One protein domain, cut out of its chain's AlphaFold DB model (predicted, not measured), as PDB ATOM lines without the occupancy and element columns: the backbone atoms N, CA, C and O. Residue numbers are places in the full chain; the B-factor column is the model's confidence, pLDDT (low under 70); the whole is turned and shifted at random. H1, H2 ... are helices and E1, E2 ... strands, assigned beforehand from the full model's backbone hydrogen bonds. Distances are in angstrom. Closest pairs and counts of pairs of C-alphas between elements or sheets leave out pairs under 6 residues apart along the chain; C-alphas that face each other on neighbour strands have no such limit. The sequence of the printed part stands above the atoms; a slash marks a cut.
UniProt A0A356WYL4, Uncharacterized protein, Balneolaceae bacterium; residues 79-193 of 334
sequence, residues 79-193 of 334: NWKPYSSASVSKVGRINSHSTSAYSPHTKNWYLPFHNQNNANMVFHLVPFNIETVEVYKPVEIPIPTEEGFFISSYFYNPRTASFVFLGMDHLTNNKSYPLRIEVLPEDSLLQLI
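What this domain is: This is residues 79 to 193 of the 334 residues of an uncharacterized protein of Balneolaceae bacterium (UniProt A0A356WYL4). Two small antiparallel sheets of three strands stand side by side without joining, with much loop round them and the stretch from H1 to E2 passing between E2 and E4. The sheet E4 E5 E6 is strongly twisted and made of two long hairpins; the short helix H1 lies beside E4, and the short helix H2 follows E6. The printed part has 115 residues, in the order E1, H1, E2, E3, E4, E5, E6, H2; the sheet orders are E1 E2 E3 and E4 E5 E6. Its class is mostly strand, though only 50 residues, under half, are in named elements. The whole is compact, with a radius of gyration of the C-alphas of 14.4 A and spans of 48, 33 and 21 A.

How they stand to each other: E1, residues 80 to 82, is the antiparallel neighbour of E2, residues 108 to 115, at its residues 113 to 115; N 81 and O 114 are 3.3 A apart, within hydrogen-bond range. H1, residues 93 to 96, is at the level of the sheet of E4, residues 149 to 157, E5, residues 162 to 169, and E6, residues 179 to 185, with a height over the sheet of 0.7 A. The closest C-alphas of H1 and E4 are those of Ser 96 and Ser 153, 4.2 A apart. Residues 101 to 102 pair antiparallel with residues 109 to 110 of E2. E2 forms a hairpin with E3, residues 124 to 129; N 126 and O 111 are 2.7 A apart. Residues 124 to 125 of E3 also pair antiparallel with residues 139 to 140. E2 and E4 are apart, and so are E3 and E4. E4, E5 and E6 form a meander, each strand the antiparallel neighbour of the one before, with N 155 and O 164 3.0 A apart and N 165 and O 182 2.8 A apart. E4 bends by 73 degrees at residue 152. H2, residues 186 to 190, only grazes this sheet with its residues 186 to 189; the C-alphas of Ser 162 and Glu 186 are the closest of E5 and H2, 5.1 A apart. In H2 every O i to N i+4 pair is within hydrogen-bond range; H1 is too short for such a pair.

Where its parts are: E1 begins at C-alpha 80, (36.232, 45.403, 34.522). E2 is 21.0 A long, E3 16.2 A, E4 20.7 A, E5 20.9 A and E6 20.1 A. E4 begins at C-alpha 149, (37.361, 23.481, 37.562), and H2 ends at C-alpha 190, (54.127, 37.887, 31.476).

The domain as a whole: The C-alphas of Thr 132 and Asn 174 are the two farthest apart, 49.4 A. The printed part has no cut. The links H1 to E2 and E3 to E4 are long. Mean pLDDT of the printed part is 75.1; residues 82 to 98, 115 to 121, 144 to 148 and 170 to 177 are under 70.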
ATOM      1  N   ASN A  79      35.033  48.373  31.772       74.50
ATOM      2  CA  ASN A  79      34.439  47.050  31.542       74.50
ATOM      3  C   ASN A  79      34.836  45.996  32.591       74.50
ATOM      4  O   ASN A  79      34.327  44.875  32.563       74.50
ATOM      5  N   TRP A  80      35.745  46.331  33.509       73.12
ATOM      6  CA  TRP A  80      36.232  45.403  34.522       73.12
ATOM      7  C   TRP A  80      36.033  45.988  35.890       73.12
ATOM      8  O   TRP A  80      36.723  46.916  36.320       73.12
ATOM      9  N   LYS A  81      35.132  45.373  36.637       70.50
ATOM     10  CA  LYS A  81      35.069  45.706  38.042       70.50
ATOM     11  C   LYS A  81      36.191  44.940  38.742       70.50
ATOM     12  O   LYS A  81      36.391  43.746  38.469       70.50
ATOM     13  N   PRO A  82      36.900  45.582  39.694       65.75
ATOM     14  CA  PRO A  82      37.543  44.818  40.753       65.75
ATOM     15  C   PRO A  82      36.524  43.782  41.223       65.75
ATOM     16  O   PRO A  82      35.318  44.065  41.188       65.75
ATOM     17  N   TYR A  83      36.968  42.576  41.586       60.78
ATOM     18  CA  TYR A  83      36.055  41.513  42.036       60.78
ATOM     19  C   TYR A  83      35.025  42.085  43.045       60.78
ATOM     20  O   TYR A  83      35.272  43.133  43.598       60.78
ATOM     21  N   SER A  84      33.858  41.548  43.374       50.88
ATOM     22  CA  SER A  84      33.099  42.100  44.530       50.88
ATOM     23  C   SER A  84      32.542  40.966  45.359       50.88
ATOM     24  O   SER A  84      32.060  39.981  44.810       50.88
ATOM     25  N   SER A  85      32.693  41.050  46.680       45.28
ATOM     26  CA  SER A  85      32.194  40.037  47.607       45.28
ATOM     27  C   SER A  85      30.678  40.196  47.767       45.28
ATOM     28  O   SER A  85      30.205  40.608  48.822       45.28
ATOM     29  N   ALA A  86      29.902  39.955  46.707       41.22
ATOM     30  CA  ALA A  86      28.448  40.105  46.736       41.22
ATOM     31  C   ALA A  86      27.724  38.744  46.823       41.22
ATOM     32  O   ALA A  86      27.768  37.921  45.909       41.22
ATOM     33  N   SER A  87      27.099  38.549  47.991       40.00
ATOM     34  CA  SER A  87      25.843  37.858  48.357       40.00
ATOM     35  C   SER A  87      25.463  36.446  47.881       40.00
ATOM     36  O   SER A  87      24.559  35.883  48.493       40.00
ATOM     37  N   VAL A  88      26.113  35.805  46.904       40.00
ATOM     38  CA  VAL A  88      25.760  34.415  46.519       40.00
ATOM     39  C   VAL A  88      26.898  33.456  46.864       40.00
ATOM     40  O   VAL A  88      27.763  33.140  46.040       40.00
ATOM     41  N   SER A  89      26.907  33.003  48.120       39.44
ATOM     42  CA  SER A  89      27.894  32.067  48.657       39.44
ATOM     43  C   SER A  89      27.696  30.661  48.084       39.44
ATOM     44  O   SER A  89      26.861  29.889  48.552       39.44
ATOM     45  N   LYS A  90      28.513  30.292  47.099       46.66
ATOM     46  CA  LYS A  90      28.911  28.893  46.912       46.66
ATOM     47  C   LYS A  90      30.302  28.752  47.526       46.66
ATOM     48  O   LYS A  90      31.186  29.553  47.209       46.66
ATOM     49  N   VAL A  91      30.467  27.813  48.457       40.28
ATOM     50  CA  VAL A  91      31.762  27.492  49.083       40.28
ATOM     51  C   VAL A  91      32.813  27.342  47.974       40.28
ATOM     52  O   VAL A  91      32.539  26.710  46.960       40.28
ATOM     53  N   GLY A  92      33.963  28.007  48.114       44.97
ATOM     54  CA  GLY A  92      35.001  28.082  47.074       44.97
ATOM     55  C   GLY A  92      35.064  29.421  46.335       44.97
ATOM     56  O   GLY A  92      36.166  29.899  46.099       44.97
ATOM     57  N   ARG A  93      33.934  30.103  46.083       49.22
ATOM     58  CA  ARG A  93      33.956  31.467  45.516       49.22
ATOM     59  C   ARG A  93      34.643  32.431  46.489       49.22
ATOM     60  O   ARG A  93      35.668  33.008  46.193       49.22
ATOM     61  N   ILE A  94      34.164  32.515  47.727       47.06
ATOM     62  CA  ILE A  94      34.637  33.507  48.715       47.06
ATOM     63  C   ILE A  94      36.159  33.437  48.992       47.06
ATOM     64  O   ILE A  94      36.774  34.471  49.250       47.06
ATOM     65  N   ASN A  95      36.783  32.259  48.893       46.72
ATOM     66  CA  ASN A  95      38.194  32.080  49.254       46.72
ATOM     67  C   ASN A  95      39.170  32.623  48.194       46.72
ATOM     68  O   ASN A  95      40.218  33.147  48.569       46.72
ATOM     69  N   SER A  96      38.816  32.614  46.901       50.19
ATOM     70  CA  SER A  96      39.677  33.165  45.838       50.19
ATOM     71  C   SER A  96      39.586  34.692  45.764       50.19
ATOM     72  O   SER A  96      40.383  35.341  45.088       50.19
ATOM     73  N   HIS A  97      38.631  35.281  46.493       51.59
ATOM     74  CA  HIS A  97      38.274  36.699  46.435       51.59
ATOM     75  C   HIS A  97      39.043  37.593  47.420       51.59
ATOM     76  O   HIS A  97      38.885  38.814  47.365       51.59
ATOM     77  N   SER A  98      39.831  37.009  48.328       52.06
ATOM     78  CA  SER A  98      40.631  37.733  49.335       52.06
ATOM     79  C   SER A  98      42.138  37.613  49.108       52.06
ATOM     80  O   SER A  98      42.924  38.315  49.740       52.06
ATOM     81  N   THR A  99      42.551  36.754  48.176       71.38
ATOM     82  CA  THR A  99      43.958  36.516  47.884       71.38
ATOM     83  C   THR A  99      44.402  37.403  46.730       71.38
ATOM     84  O   THR A  99      43.773  37.454  45.675       71.38
ATOM     85  N   SER A 100      45.498  38.115  46.954       87.38
ATOM     86  CA  SER A 100      46.329  38.721  45.916       87.38
ATOM     87  C   SER A 100      47.703  38.068  46.002       87.38
ATOM     88  O   SER A 100      48.039  37.486  47.037       87.38
ATOM     89  N   ALA A 101      48.491  38.132  44.939       90.25
ATOM     90  CA  ALA A 101      49.770  37.436  44.897       90.25
ATOM     91  C   ALA A 101      50.889  38.392  44.495       90.25
ATOM     92  O   ALA A 101      50.719  39.198  43.590       90.25
ATOM     93  N   TYR A 102      52.031  38.317  45.171       92.44
ATOM     94  CA  TYR A 102      53.193  39.145  44.870       92.44
ATOM     95  C   TYR A 102      54.351  38.278  44.386       92.44
ATOM     96  O   TYR A 102      54.725  37.316  45.062       92.44
ATOM     97  N   SER A 103      54.930  38.655  43.246       93.12
ATOM     98  CA  SER A 103      56.164  38.075  42.731       93.12
ATOM     99  C   SER A 103      57.369  38.936  43.123       93.12
ATOM    100  O   SER A 103      57.497  40.073  42.660       93.12
ATOM    101  N   PRO A 104      58.302  38.426  43.946       90.44
ATOM    102  CA  PRO A 104      59.559  39.112  44.221       90.44
ATOM    103  C   PRO A 104      60.514  39.133  43.020       90.44
ATOM    104  O   PRO A 104      61.457  39.926  43.052       90.44
ATOM    105  N   HIS A 105      60.300  38.299  41.995       89.75
ATOM    106  CA  HIS A 105      61.173  38.218  40.817       89.75
ATOM    107  C   HIS A 105      60.886  39.356  39.849       89.75
ATOM    108  O   HIS A 105      61.782  40.122  39.510       89.75
ATOM    109  N   THR A 106      59.617  39.524  39.482       90.88
ATOM    110  CA  THR A 106      59.173  40.563  38.539       90.88
ATOM    111  C   THR A 106      58.735  41.850  39.223       90.88
ATOM    112  O   THR A 106      58.487  42.852  38.557       90.88
ATOM    113  N   LYS A 107      58.615  41.827  40.557       93.31
ATOM    114  CA  LYS A 107      58.088  42.929  41.379       93.31
ATOM    115  C   LYS A 107      56.626  43.255  41.075       93.31
ATOM    116  O   LYS A 107      56.135  44.320  41.451       93.31
ATOM    117  N   ASN A 108      55.911  42.329  40.449       93.56
ATOM    118  CA  ASN A 108      54.503  42.496  40.150       93.56
ATOM    119  C   ASN A 108      53.635  42.022  41.318       93.56
ATOM    120  O   ASN A 108      53.801  40.930  41.868       93.56
ATOM    121  N   TRP A 109      52.671  42.858  41.679       93.62
ATOM    122  CA  TRP A 109      51.542  42.521  42.520       93.62
ATOM    123  C   TRP A 109      50.330  42.224  41.640       93.62
ATOM    124  O   TRP A 109      49.857  43.081  40.899       93.62
ATOM    125  N   TYR A 110      49.839  40.996  41.709       91.25
ATOM    126  CA  TYR A 110      48.750  40.483  40.897       91.25
ATOM    127  C   TYR A 110      47.435  40.586  41.666       91.25
ATOM    128  O   TYR A 110      47.239  39.945  42.705       91.25
ATOM    129  N   LEU A 111      46.542  41.417  41.140       89.31
ATOM    130  CA  LEU A 111      45.243  41.739  41.713       89.31
ATOM    131  C   LEU A 111      44.139  41.006  40.944       89.31
ATOM    132  O   LEU A 111      44.122  41.086  39.721       89.31
ATOM    133  N   PRO A 112      43.185  40.330  41.596       84.56
ATOM    134  CA  PRO A 112      42.135  39.615  40.878       84.56
ATOM    135  C   PRO A 112      41.040  40.563  40.361       84.56
ATOM    136  O   PRO A 112      40.544  41.432  41.090       84.56
ATOM    137  N   PHE A 113      40.625  40.370  39.106       80.62
ATOM    138  CA  PHE A 113      39.592  41.154  38.413       80.62
ATOM    139  C   PHE A 113      38.561  40.251  37.727       80.62
ATOM    140  O   PHE A 113      38.826  39.083  37.453       80.62
ATOM    141  N   HIS A 114      37.369  40.796  37.453       73.12
ATOM    142  CA  HIS A 114      36.338  40.097  36.683       73.12
ATOM    143  C   HIS A 114      35.750  40.995  35.596       73.12
ATOM    144  O   HIS A 114      35.554  42.198  35.795       73.12
ATOM    145  N   ASN A 115      35.446  40.381  34.456       69.94
ATOM    146  CA  ASN A 115      34.697  41.014  33.384       69.94
ATOM    147  C   ASN A 115      33.204  40.772  33.622       69.94
ATOM    148  O   ASN A 115      32.784  39.625  33.746       69.94
ATOM    149  N   GLN A 116      32.398  41.831  33.681       62.03
ATOM    150  CA  GLN A 116      30.946  41.676  33.851       62.03
ATOM    151  C   GLN A 116      30.244  41.213  32.570       62.03
ATOM    152  O   GLN A 116      29.140  40.682  32.637       62.03
ATOM    153  N   ASN A 117      30.884  41.406  31.415       60.44
ATOM    154  CA  ASN A 117      30.313  41.097  30.109       60.44
ATOM    155  C   ASN A 117      30.492  39.625  29.717       60.44
ATOM    156  O   ASN A 117      29.937  39.204  28.707       60.44
ATOM    157  N   ASN A 118      31.268  38.853  30.485       58.88
ATOM    158  CA  ASN A 118      31.479  37.438  30.223       58.88
ATOM    159  C   ASN A 118      30.716  36.609  31.263       58.88
ATOM    160  O   ASN A 118      30.988  36.698  32.460       58.88
ATOM    161  N   ALA A 119      29.731  35.829  30.811       52.69
ATOM    162  CA  ALA A 119      28.975  34.925  31.681       52.69
ATOM    163  C   ALA A 119      29.849  33.768  32.196       52.69
ATOM    164  O   ALA A 119      29.556  33.176  33.240       52.69
ATOM    165  N   ASN A 120      30.938  33.477  31.482       56.56
ATOM    166  CA  ASN A 120      31.883  32.429  31.824       56.56
ATOM    167  C   ASN A 120      32.799  32.930  32.949       56.56
ATOM    168  O   ASN A 120      33.254  34.075  32.938       56.56
ATOM    169  N   MET A 121      33.046  32.083  33.955       61.06
ATOM    170  CA  MET A 121      33.804  32.412  35.176       61.06
ATOM    171  C   MET A 121      35.313  32.487  34.925       61.06
ATOM    172  O   MET A 121      36.105  31.888  35.647       61.06
ATOM    173  N   VAL A 122      35.705  33.224  33.896       71.12
ATOM    174  CA  VAL A 122      37.091  33.402  33.495       71.12
ATOM    175  C   VAL A 122      37.817  34.229  34.556       71.12
ATOM    176  O   VAL A 122      37.410  35.345  34.909       71.12
ATOM    177  N   PHE A 123      38.893  33.665  35.096       77.12
ATOM    178  CA  PHE A 123      39.683  34.290  36.149       77.12
ATOM    179  C   PHE A 123      40.749  35.201  35.537       77.12
ATOM    180  O   PHE A 123      41.491  34.784  34.653       77.12
ATOM    181  N   HIS A 124      40.829  36.447  36.012       82.88
ATOM    182  CA  HIS A 124      41.774  37.430  35.491       82.88
ATOM    183  C   HIS A 124      42.618  38.037  36.601       82.88
ATOM    184  O   HIS A 124      42.127  38.294  37.705       82.88
ATOM    185  N   LEU A 125      43.874  38.333  36.277       87.25
ATOM    186  CA  LEU A 125      44.794  39.062  37.141       87.25
ATOM    187  C   LEU A 125      45.196  40.376  36.475       87.25
ATOM    188  O   LEU A 125      45.531  40.403  35.299       87.25
ATOM    189  N   VAL A 126      45.194  41.467  37.232       90.19
ATOM    190  CA  VAL A 126      45.812  42.743  36.869       90.19
ATOM    191  C   VAL A 126      47.178  42.803  37.539       90.19
ATOM    192  O   VAL A 126      47.239  42.900  38.769       90.19
ATOM    193  N   PRO A 127      48.272  42.742  36.770       92.50
ATOM    194  CA  PRO A 127      49.602  42.966  37.304       92.50
ATOM    195  C   PRO A 127      49.819  44.463  37.571       92.50
ATOM    196  O   PRO A 127      49.503  45.318  36.741       92.50
ATOM    197  N   PHE A 128      50.374  44.780  38.735       92.81
ATOM    198  CA  PHE A 128      50.848  46.104  39.116       92.81
ATOM    199  C   PHE A 128      52.318  46.009  39.519       92.81
ATOM    200  O   PHE A 128      52.641  45.350  40.507       92.81
ATOM    201  N   ASN A 129      53.213  46.663  38.787       93.31
ATOM    202  CA  ASN A 129      54.623  46.675  39.148       93.31
ATOM    203  C   ASN A 129      54.866  47.686  40.272       93.31
ATOM    204  O   ASN A 129      54.641  48.886  40.107       93.31
ATOM    205  N   ILE A 130      55.339  47.211  41.427       92.00
ATOM    206  CA  ILE A 130      55.483  48.067  42.612       92.00
ATOM    207  C   ILE A 130      56.671  49.034  42.530       92.00
ATOM    208  O   ILE A 130      56.712  49.996  43.296       92.00
ATOM    209  N   GLU A 131      57.644  48.773  41.654       90.69
ATOM    210  CA  GLU A 131      58.836  49.613  41.487       90.69
ATOM    211  C   GLU A 131      58.598  50.703  40.444       90.69
ATOM    212  O   GLU A 131      58.848  51.877  40.715       90.69
ATOM    213  N   THR A 132      58.057  50.337  39.279       91.75
ATOM    214  CA  THR A 132      57.756  51.291  38.200       91.75
ATOM    215  C   THR A 132      56.421  52.012  38.397       91.75
ATOM    216  O   THR A 132      56.163  53.013  37.730       91.75
ATOM    217  N   VAL A 133      55.578  51.537  39.325       91.56
ATOM    218  CA  VAL A 133      54.216  52.044  39.576       91.56
ATOM    219  C   VAL A 133      53.320  51.904  38.330       91.56
ATOM    220  O   VAL A 133      52.334  52.620  38.152       91.56
ATOM    221  N   GLU A 134      53.641  50.953  37.452       90.56
ATOM    222  CA  GLU A 134      52.866  50.668  36.246       90.56
ATOM    223  C   GLU A 134      51.723  49.688  36.532       90.56
ATOM    224  O   GLU A 134      51.901  48.662  37.190       90.56
ATOM    225  N   VAL A 135      50.539  49.999  36.003       90.81
ATOM    226  CA  VAL A 135      49.365  49.118  36.020       90.81
ATOM    227  C   VAL A 135      49.195  48.533  34.623       90.81
ATOM    228  O   VAL A 135      49.011  49.278  33.657       90.81
ATOM    229  N   TYR A 136      49.223  47.209  34.512       89.94
ATOM    230  CA  TYR A 136      49.021  46.514  33.244       89.94
ATOM    231  C   TYR A 136      47.544  46.175  33.020       89.94
ATOM    232  O   TYR A 136      46.720  46.221  33.936       89.94
ATOM    233  N   LYS A 137      47.184  45.849  31.774       87.44
ATOM    234  CA  LYS A 137      45.827  45.377  31.468       87.44
ATOM    235  C   LYS A 137      45.564  44.024  32.151       87.44
ATOM    236  O   LYS A 137      46.513  43.261  32.334       87.44
ATOM    237  N   PRO A 138      44.300  43.715  32.501       87.25
ATOM    238  CA  PRO A 138      43.937  42.395  32.999       87.25
ATOM    239  C   PRO A 138      44.381  41.295  32.028       87.25
ATOM    240  O   PRO A 138      44.113  41.380  30.830       87.25
ATOM    241  N   VAL A 139      45.038  40.277  32.568       87.12
ATOM    242  CA  VAL A 139      45.456  39.061  31.877       87.12
ATOM    243  C   VAL A 139      44.494  37.945  32.252       87.12
ATOM    244  O   VAL A 139      44.226  37.715  33.434       87.12
ATOM    245  N   GLU A 140      43.970  37.268  31.238       84.12
ATOM    246  CA  GLU A 140      43.166  36.063  31.391       84.12
ATOM    247  C   GLU A 140      44.055  34.882  31.779       84.12
ATOM    248  O   GLU A 140      45.086  34.634  31.156       84.12
ATOM    249  N   ILE A 141      43.665  34.162  32.831       81.38
ATOM    250  CA  ILE A 141      44.376  32.961  33.252       81.38
ATOM    251  C   ILE A 141      43.870  31.790  32.402       81.38
ATOM    252  O   ILE A 141      42.683  31.473  32.489       81.38
ATOM    253  N   PRO A 142      44.742  31.114  31.628       74.06
ATOM    254  CA  PRO A 142      44.363  30.066  30.677       74.06
ATOM    255  C   PRO A 142      44.089  28.728  31.380       74.06
ATOM    256  O   PRO A 142      44.552  27.669  30.962       74.06
ATOM    257  N   ILE A 143      43.372  28.770  32.498       70.75
ATOM    258  CA  ILE A 143      42.895  27.586  33.196       70.75
ATOM    259  C   ILE A 143      41.458  27.369  32.731       70.75
ATOM    260  O   ILE A 143      40.674  28.316  32.798       70.75
ATOM    261  N   PRO A 144      41.086  26.160  32.276       59.62
ATOM    262  CA  PRO A 144      39.735  25.879  31.812       59.62
ATOM    263  C   PRO A 144      38.733  26.086  32.954       59.62
ATOM    264  O   PRO A 144      38.510  25.209  33.786       59.62
ATOM    265  N   THR A 145      38.146  27.279  32.999       59.09
ATOM    266  CA  THR A 145      37.074  27.656  33.927       59.09
ATOM    267  C   THR A 145      35.698  27.249  33.405       59.09
ATOM    268  O   THR A 145      34.694  27.442  34.088       59.09
ATOM    269  N   GLU A 146      35.634  26.697  32.192       51.94
ATOM    270  CA  GLU A 146      34.398  26.229  31.577       51.94
ATOM    271  C   GLU A 146      34.143  24.762  31.960       51.94
ATOM    272  O   GLU A 146      34.919  23.858  31.663       51.94
ATOM    273  N   GLU A 147      33.062  24.581  32.725       53.44
ATOM    274  CA  GLU A 147      32.406  23.339  33.175       53.44
ATOM    275  C   GLU A 147      33.164  22.392  34.123       53.44
ATOM    276  O   GLU A 147      32.523  21.591  34.805       53.44
ATOM    277  N   GLY A 148      34.488  22.508  34.240       62.16
ATOM    278  CA  GLY A 148      35.303  21.528  34.963       62.16
ATOM    279  C   GLY A 148      35.866  21.968  36.308       62.16
ATOM    280  O   GLY A 148      35.753  21.195  37.239       62.16
ATOM    281  N   PHE A 149      36.470  23.157  36.435       72.12
ATOM    282  CA  PHE A 149      37.361  23.481  37.562       72.12
ATOM    283  C   PHE A 149      37.097  24.869  38.165       72.12
ATOM    284  O   PHE A 149      37.172  25.895  37.490       72.12
ATOM    285  N   PHE A 150      36.822  24.912  39.470       72.88
ATOM    286  CA  PHE A 150      36.539  26.129  40.232       72.88
ATOM    287  C   PHE A 150      37.731  26.532  41.098       72.88
ATOM    288  O   PHE A 150      38.016  25.883  42.105       72.88
ATOM    289  N   ILE A 151      38.391  27.643  40.765       76.44
ATOM    290  CA  ILE A 151      39.521  28.164  41.545       76.44
ATOM    291  C   ILE A 151      39.025  28.703  42.894       76.44
ATOM    292  O   ILE A 151      38.247  29.657  42.966       76.44
ATOM    293  N   SER A 152      39.521  28.098  43.972       73.31
ATOM    294  CA  SER A 152      39.170  28.432  45.356       73.31
ATOM    295  C   SER A 152      40.205  29.304  46.054       73.31
ATOM    296  O   SER A 152      39.859  30.037  46.966       73.31
ATOM    297  N   SER A 153      41.472  29.228  45.666       78.56
ATOM    298  CA  SER A 153      42.539  30.095  46.163       78.56
ATOM    299  C   SER A 153      43.730  30.013  45.223       78.56
ATOM    300  O   SER A 153      43.846  29.083  44.422       78.56
ATOM    301  N   TYR A 154      44.614  30.995  45.315       85.31
ATOM    302  CA  TYR A 154      45.865  30.975  44.586       85.31
ATOM    303  C   TYR A 154      46.943  31.704  45.373       85.31
ATOM    304  O   TYR A 154      46.657  32.607  46.163       85.31
ATOM    305  N   PHE A 155      48.188  31.312  45.152       87.75
ATOM    306  CA  PHE A 155      49.346  32.016  45.679       87.75
ATOM    307  C   PHE A 155      50.500  31.942  44.687       87.75
ATOM    308  O   PHE A 155      50.532  31.096  43.792       87.75
ATOM    309  N   TYR A 156      51.459  32.841  44.864       90.69
ATOM    310  CA  TYR A 156      52.694  32.828  44.101       90.69
ATOM    311  C   TYR A 156      53.777  32.069  44.869       90.69
ATOM    312  O   TYR A 156      54.055  32.386  46.029       90.69
ATOM    313  N   ASN A 157      54.391  31.070  44.234       91.69
ATOM    314  CA  ASN A 157      55.529  30.347  44.785       91.69
ATOM    315  C   ASN A 157      56.845  30.955  44.267       91.69
ATOM    316  O   ASN A 157      57.220  30.711  43.118       91.69
ATOM    317  N   PRO A 158      57.609  31.675  45.112       88.56
ATOM    318  CA  PRO A 158      58.852  32.304  44.684       88.56
ATOM    319  C   PRO A 158      59.981  31.314  44.406       88.56
ATOM    320  O   PRO A 158      60.936  31.671  43.728       88.56
ATOM    321  N   ARG A 159      59.906  30.070  44.894       91.25
ATOM    322  CA  ARG A 159      60.962  29.077  44.635       91.25
ATOM    323  C   ARG A 159      60.916  28.541  43.210       91.25
ATOM    324  O   ARG A 159      61.957  28.245  42.646       91.25
ATOM    325  N   THR A 160      59.714  28.403  42.661       92.50
ATOM    326  CA  THR A 160      59.470  27.822  41.333       92.50
ATOM    327  C   THR A 160      59.025  28.859  40.306       92.50
ATOM    328  O   THR A 160      58.736  28.484  39.178       92.50
ATOM    329  N   ALA A 161      58.948  30.138  40.695       92.88
ATOM    330  CA  ALA A 161      58.457  31.235  39.863       92.88
ATOM    331  C   ALA A 161      57.098  30.922  39.203       92.88
ATOM    332  O   ALA A 161      56.902  31.099  38.002       92.88
ATOM    333  N   SER A 162      56.160  30.392  39.992       93.25
ATOM    334  CA  SER A 162      54.892  29.879  39.472       93.25
ATOM    335  C   SER A 162      53.710  30.247  40.357       93.25
ATOM    336  O   SER A 162      53.800  30.249  41.587       93.25
ATOM    337  N   PHE A 163      52.567  30.472  39.727       90.31
ATOM    338  CA  PHE A 163      51.277  30.538  40.391       90.31
ATOM    339  C   PHE A 163      50.772  29.133  40.664       90.31
ATOM    340  O   PHE A 163      50.784  28.276  39.784       90.31
ATOM    341  N   VAL A 164      50.320  28.910  41.890       89.88
ATOM    342  CA  VAL A 164      49.665  27.673  42.299       89.88
ATOM    343  C   VAL A 164      48.209  28.005  42.569       89.88
ATOM    344  O   VAL A 164      47.905  28.810  43.450       89.88
ATOM    345  N   PHE A 165      47.320  27.390  41.804       85.44
ATOM    346  CA  PHE A 165      45.877  27.521  41.912       85.44
ATOM    347  C   PHE A 165      45.322  26.257  42.549       85.44
ATOM    348  O   PHE A 165      45.499  25.156  42.037       85.44
ATOM    349  N   LEU A 166      44.628  26.418  43.668       84.31
ATOM    350  CA  LEU A 166      43.893  25.343  44.314       84.31
ATOM    351  C   LEU A 166      42.417  25.517  43.991       84.31
ATOM    352  O   LEU A 166      41.824  26.560  44.288       84.31
ATOM    353  N   GLY A 167      41.797  24.485  43.446       80.19
ATOM    354  CA  GLY A 167      40.385  24.517  43.115       80.19
ATOM    355  C   GLY A 167      39.707  23.172  43.273       80.19
ATOM    356  O   GLY A 167      40.298  22.206  43.762       80.19
ATOM    357  N   MET A 168      38.443  23.139  42.872       77.75
ATOM    358  CA  MET A 168      37.620  21.942  42.910       77.75
ATOM    359  C   MET A 168      37.077  21.616  41.534       77.75
ATOM    360  O   MET A 168      36.561  22.510  40.865       77.75
ATOM    361  N   ASP A 169      37.154  20.349  41.138       75.12
ATOM    362  CA  ASP A 169      36.515  19.912  39.903       75.12
ATOM    363  C   ASP A 169      34.999  19.716  40.111       75.12
ATOM    364  O   ASP A 169      34.540  19.311  41.184       75.12
ATOM    365  N   HIS A 170      34.196  19.998  39.085       67.00
ATOM    366  CA  HIS A 170      32.771  19.713  39.068       67.00
ATOM    367  C   HIS A 170      32.590  18.195  39.108       67.00
ATOM    368  O   HIS A 170      32.975  17.468  38.191       67.00
ATOM    369  N   LEU A 171      31.995  17.698  40.189       61.97
ATOM    370  CA  LEU A 171      31.771  16.272  40.398       61.97
ATOM    371  C   LEU A 171      30.635  15.782  39.492       61.97
ATOM    372  O   LEU A 171      29.479  15.723  39.900       61.97
ATOM    373  N   THR A 172      30.954  15.459  38.240       61.00
ATOM    374  CA  THR A 172      30.031  14.780  37.315       61.00
ATOM    375  C   THR A 172      30.198  13.256  37.327       61.00
ATOM    376  O   THR A 172      29.349  12.555  36.784       61.00
ATOM    377  N   ASN A 173      31.251  12.713  37.959       50.44
ATOM    378  CA  ASN A 173      31.536  11.275  37.965       50.44
ATOM    379  C   ASN A 173      32.197  10.806  39.279       50.44
ATOM    380  O   ASN A 173      33.061  11.481  39.826       50.44
ATOM    381  N   ASN A 174      31.857   9.605  39.758       56.56
ATOM    382  CA  ASN A 174      32.275   9.047  41.060       56.56
ATOM    383  C   ASN A 174      33.747   8.569  41.115       56.56
ATOM    384  O   ASN A 174      34.119   7.817  42.015       56.56
ATOM    385  N   LYS A 175      34.577   8.943  40.132       56.75
ATOM    386  CA  LYS A 175      35.977   8.497  39.990       56.75
ATOM    387  C   LYS A 175      37.003   9.636  39.988       56.75
ATOM    388  O   LYS A 175      38.192   9.353  39.875       56.75
ATOM    389  N   SER A 176      36.578  10.896  40.086       57.34
ATOM    390  CA  SER A 176      37.483  12.046  40.135       57.34
ATOM    391  C   SER A 176      37.760  12.486  41.571       57.34
ATOM    392  O   SER A 176      36.891  12.446  42.443       57.34
ATOM    393  N   TYR A 177      38.997  12.914  41.822       66.94
ATOM    394  CA  TYR A 177      39.348  13.600  43.059       66.94
ATOM    395  C   TYR A 177      38.740  15.012  43.021       66.94
ATOM    396  O   TYR A 177      38.932  15.716  42.034       66.94
ATOM    397  N   PRO A 178      38.019  15.452  44.067       74.69
ATOM    398  CA  PRO A 178      37.311  16.733  44.064       74.69
ATOM    399  C   PRO A 178      38.245  17.941  44.121       74.69
ATOM    400  O   PRO A 178      37.784  19.054  43.910       74.69
ATOM    401  N   LEU A 179      39.522  17.746  44.462       80.12
ATOM    402  CA  LEU A 179      40.521  18.798  44.616       80.12
ATOM    403  C   LEU A 179      41.562  18.678  43.514       80.12
ATOM    404  O   LEU A 179      42.149  17.613  43.326       80.12
ATOM    405  N   ARG A 180      41.832  19.800  42.853       81.31
ATOM    406  CA  ARG A 180      42.834  19.899  41.800       81.31
ATOM    407  C   ARG A 180      43.753  21.083  42.073       81.31
ATOM    408  O   ARG A 180      43.316  22.146  42.523       81.31
ATOM    409  N   ILE A 181      45.041  20.853  41.843       86.44
ATOM    410  CA  ILE A 181      46.090  21.864  41.935       86.44
ATOM    411  C   ILE A 181      46.590  22.104  40.521       86.44
ATOM    412  O   ILE A 181      47.067  21.177  39.874       86.44
ATOM    413  N   GLU A 182      46.487  23.344  40.071       86.50
ATOM    414  CA  GLU A 182      47.025  23.797  38.798       86.50
ATOM    415  C   GLU A 182      48.224  24.699  39.041       86.50
ATOM    416  O   GLU A 182      48.205  25.556  39.927       86.50
ATOM    417  N   VAL A 183      49.285  24.495  38.267       90.44
ATOM    418  CA  VAL A 183      50.517  25.273  38.387       90.44
ATOM    419  C   VAL A 183      50.789  25.951  37.059       90.44
ATOM    420  O   VAL A 183      50.922  25.288  36.035       90.44
ATOM    421  N   LEU A 184      50.902  27.274  37.092       89.88
ATOM    422  CA  LEU A 184      51.176  28.093  35.922       89.88
ATOM    423  C   LEU A 184      52.484  28.865  36.132       89.88
ATOM    424  O   LEU A 184      52.575  29.628  37.099       89.88
ATOM    425  N   PRO A 185      53.499  28.699  35.270       92.00
ATOM    426  CA  PRO A 185      54.702  29.526  35.312       92.00
ATOM    427  C   PRO A 185      54.365  31.013  35.159       92.00
ATOM    428  O   PRO A 185      53.478  31.384  34.390       92.00
ATOM    429  N   GLU A 186      55.077  31.881  35.878       90.00
ATOM    430  CA  GLU A 186      54.873  33.332  35.784       90.00
ATOM    431  C   GLU A 186      55.140  33.861  34.374       90.00
ATOM    432  O   GLU A 186      54.375  34.690  33.887       90.00
ATOM    433  N   ASP A 187      56.161  33.337  33.696       87.31
ATOM    434  CA  ASP A 187      56.527  33.741  32.335       87.31
ATOM    435  C   ASP A 187      55.364  33.575  31.350       87.31
ATOM    436  O   ASP A 187      55.177  34.412  30.469       87.31
ATOM    437  N   SER A 188      54.518  32.555  31.542       86.12
ATOM    438  CA  SER A 188      53.309  32.359  30.736       86.12
ATOM    439  C   SER A 188      52.304  33.501  30.904       86.12
ATOM    440  O   SER A 188      51.601  33.835  29.957       86.12
ATOM    441  N   LEU A 189      52.240  34.129  32.083       82.75
ATOM    442  CA  LEU A 189      51.409  35.313  32.313       82.75
ATOM    443  C   LEU A 189      52.069  36.589  31.807       82.75
ATOM    444  O   LEU A 189      51.378  37.456  31.279       82.75
ATOM    445  N   LEU A 190      53.389  36.716  31.953       84.00
ATOM    446  CA  LEU A 190      54.127  37.887  31.476       84.00
ATOM    447  C   LEU A 190      54.064  38.018  29.953       84.00
ATOM    448  O   LEU A 190      53.916  39.128  29.460       84.00
ATOM    449  N   GLN A 191      54.096  36.902  29.220       82.56
ATOM    450  CA  GLN A 191      53.920  36.888  27.761       82.56
ATOM    451  C   GLN A 191      52.563  37.449  27.310       82.56
ATOM    452  O   GLN A 191      52.432  37.933  26.188       82.56
ATOM    453  N   LEU A 192      51.548  37.388  28.178       78.38
ATOM    454  CA  LEU A 192      50.210  37.917  27.911       78.38
ATOM    455  C   LEU A 192      50.072  39.392  28.301       78.38
ATOM    456  O   LEU A 192      49.094  40.035  27.914       78.38
ATOM    457  N   ILE A 193      51.023  39.939  29.066       76.31
ATOM    458  CA  ILE A 193      51.089  41.373  29.327       76.31
ATOM    459  C   ILE A 193      51.546  42.018  28.020       76.31
ATOM    460  O   ILE A 193      52.674  41.772  27.594       76.31
TER     461      ILE A 193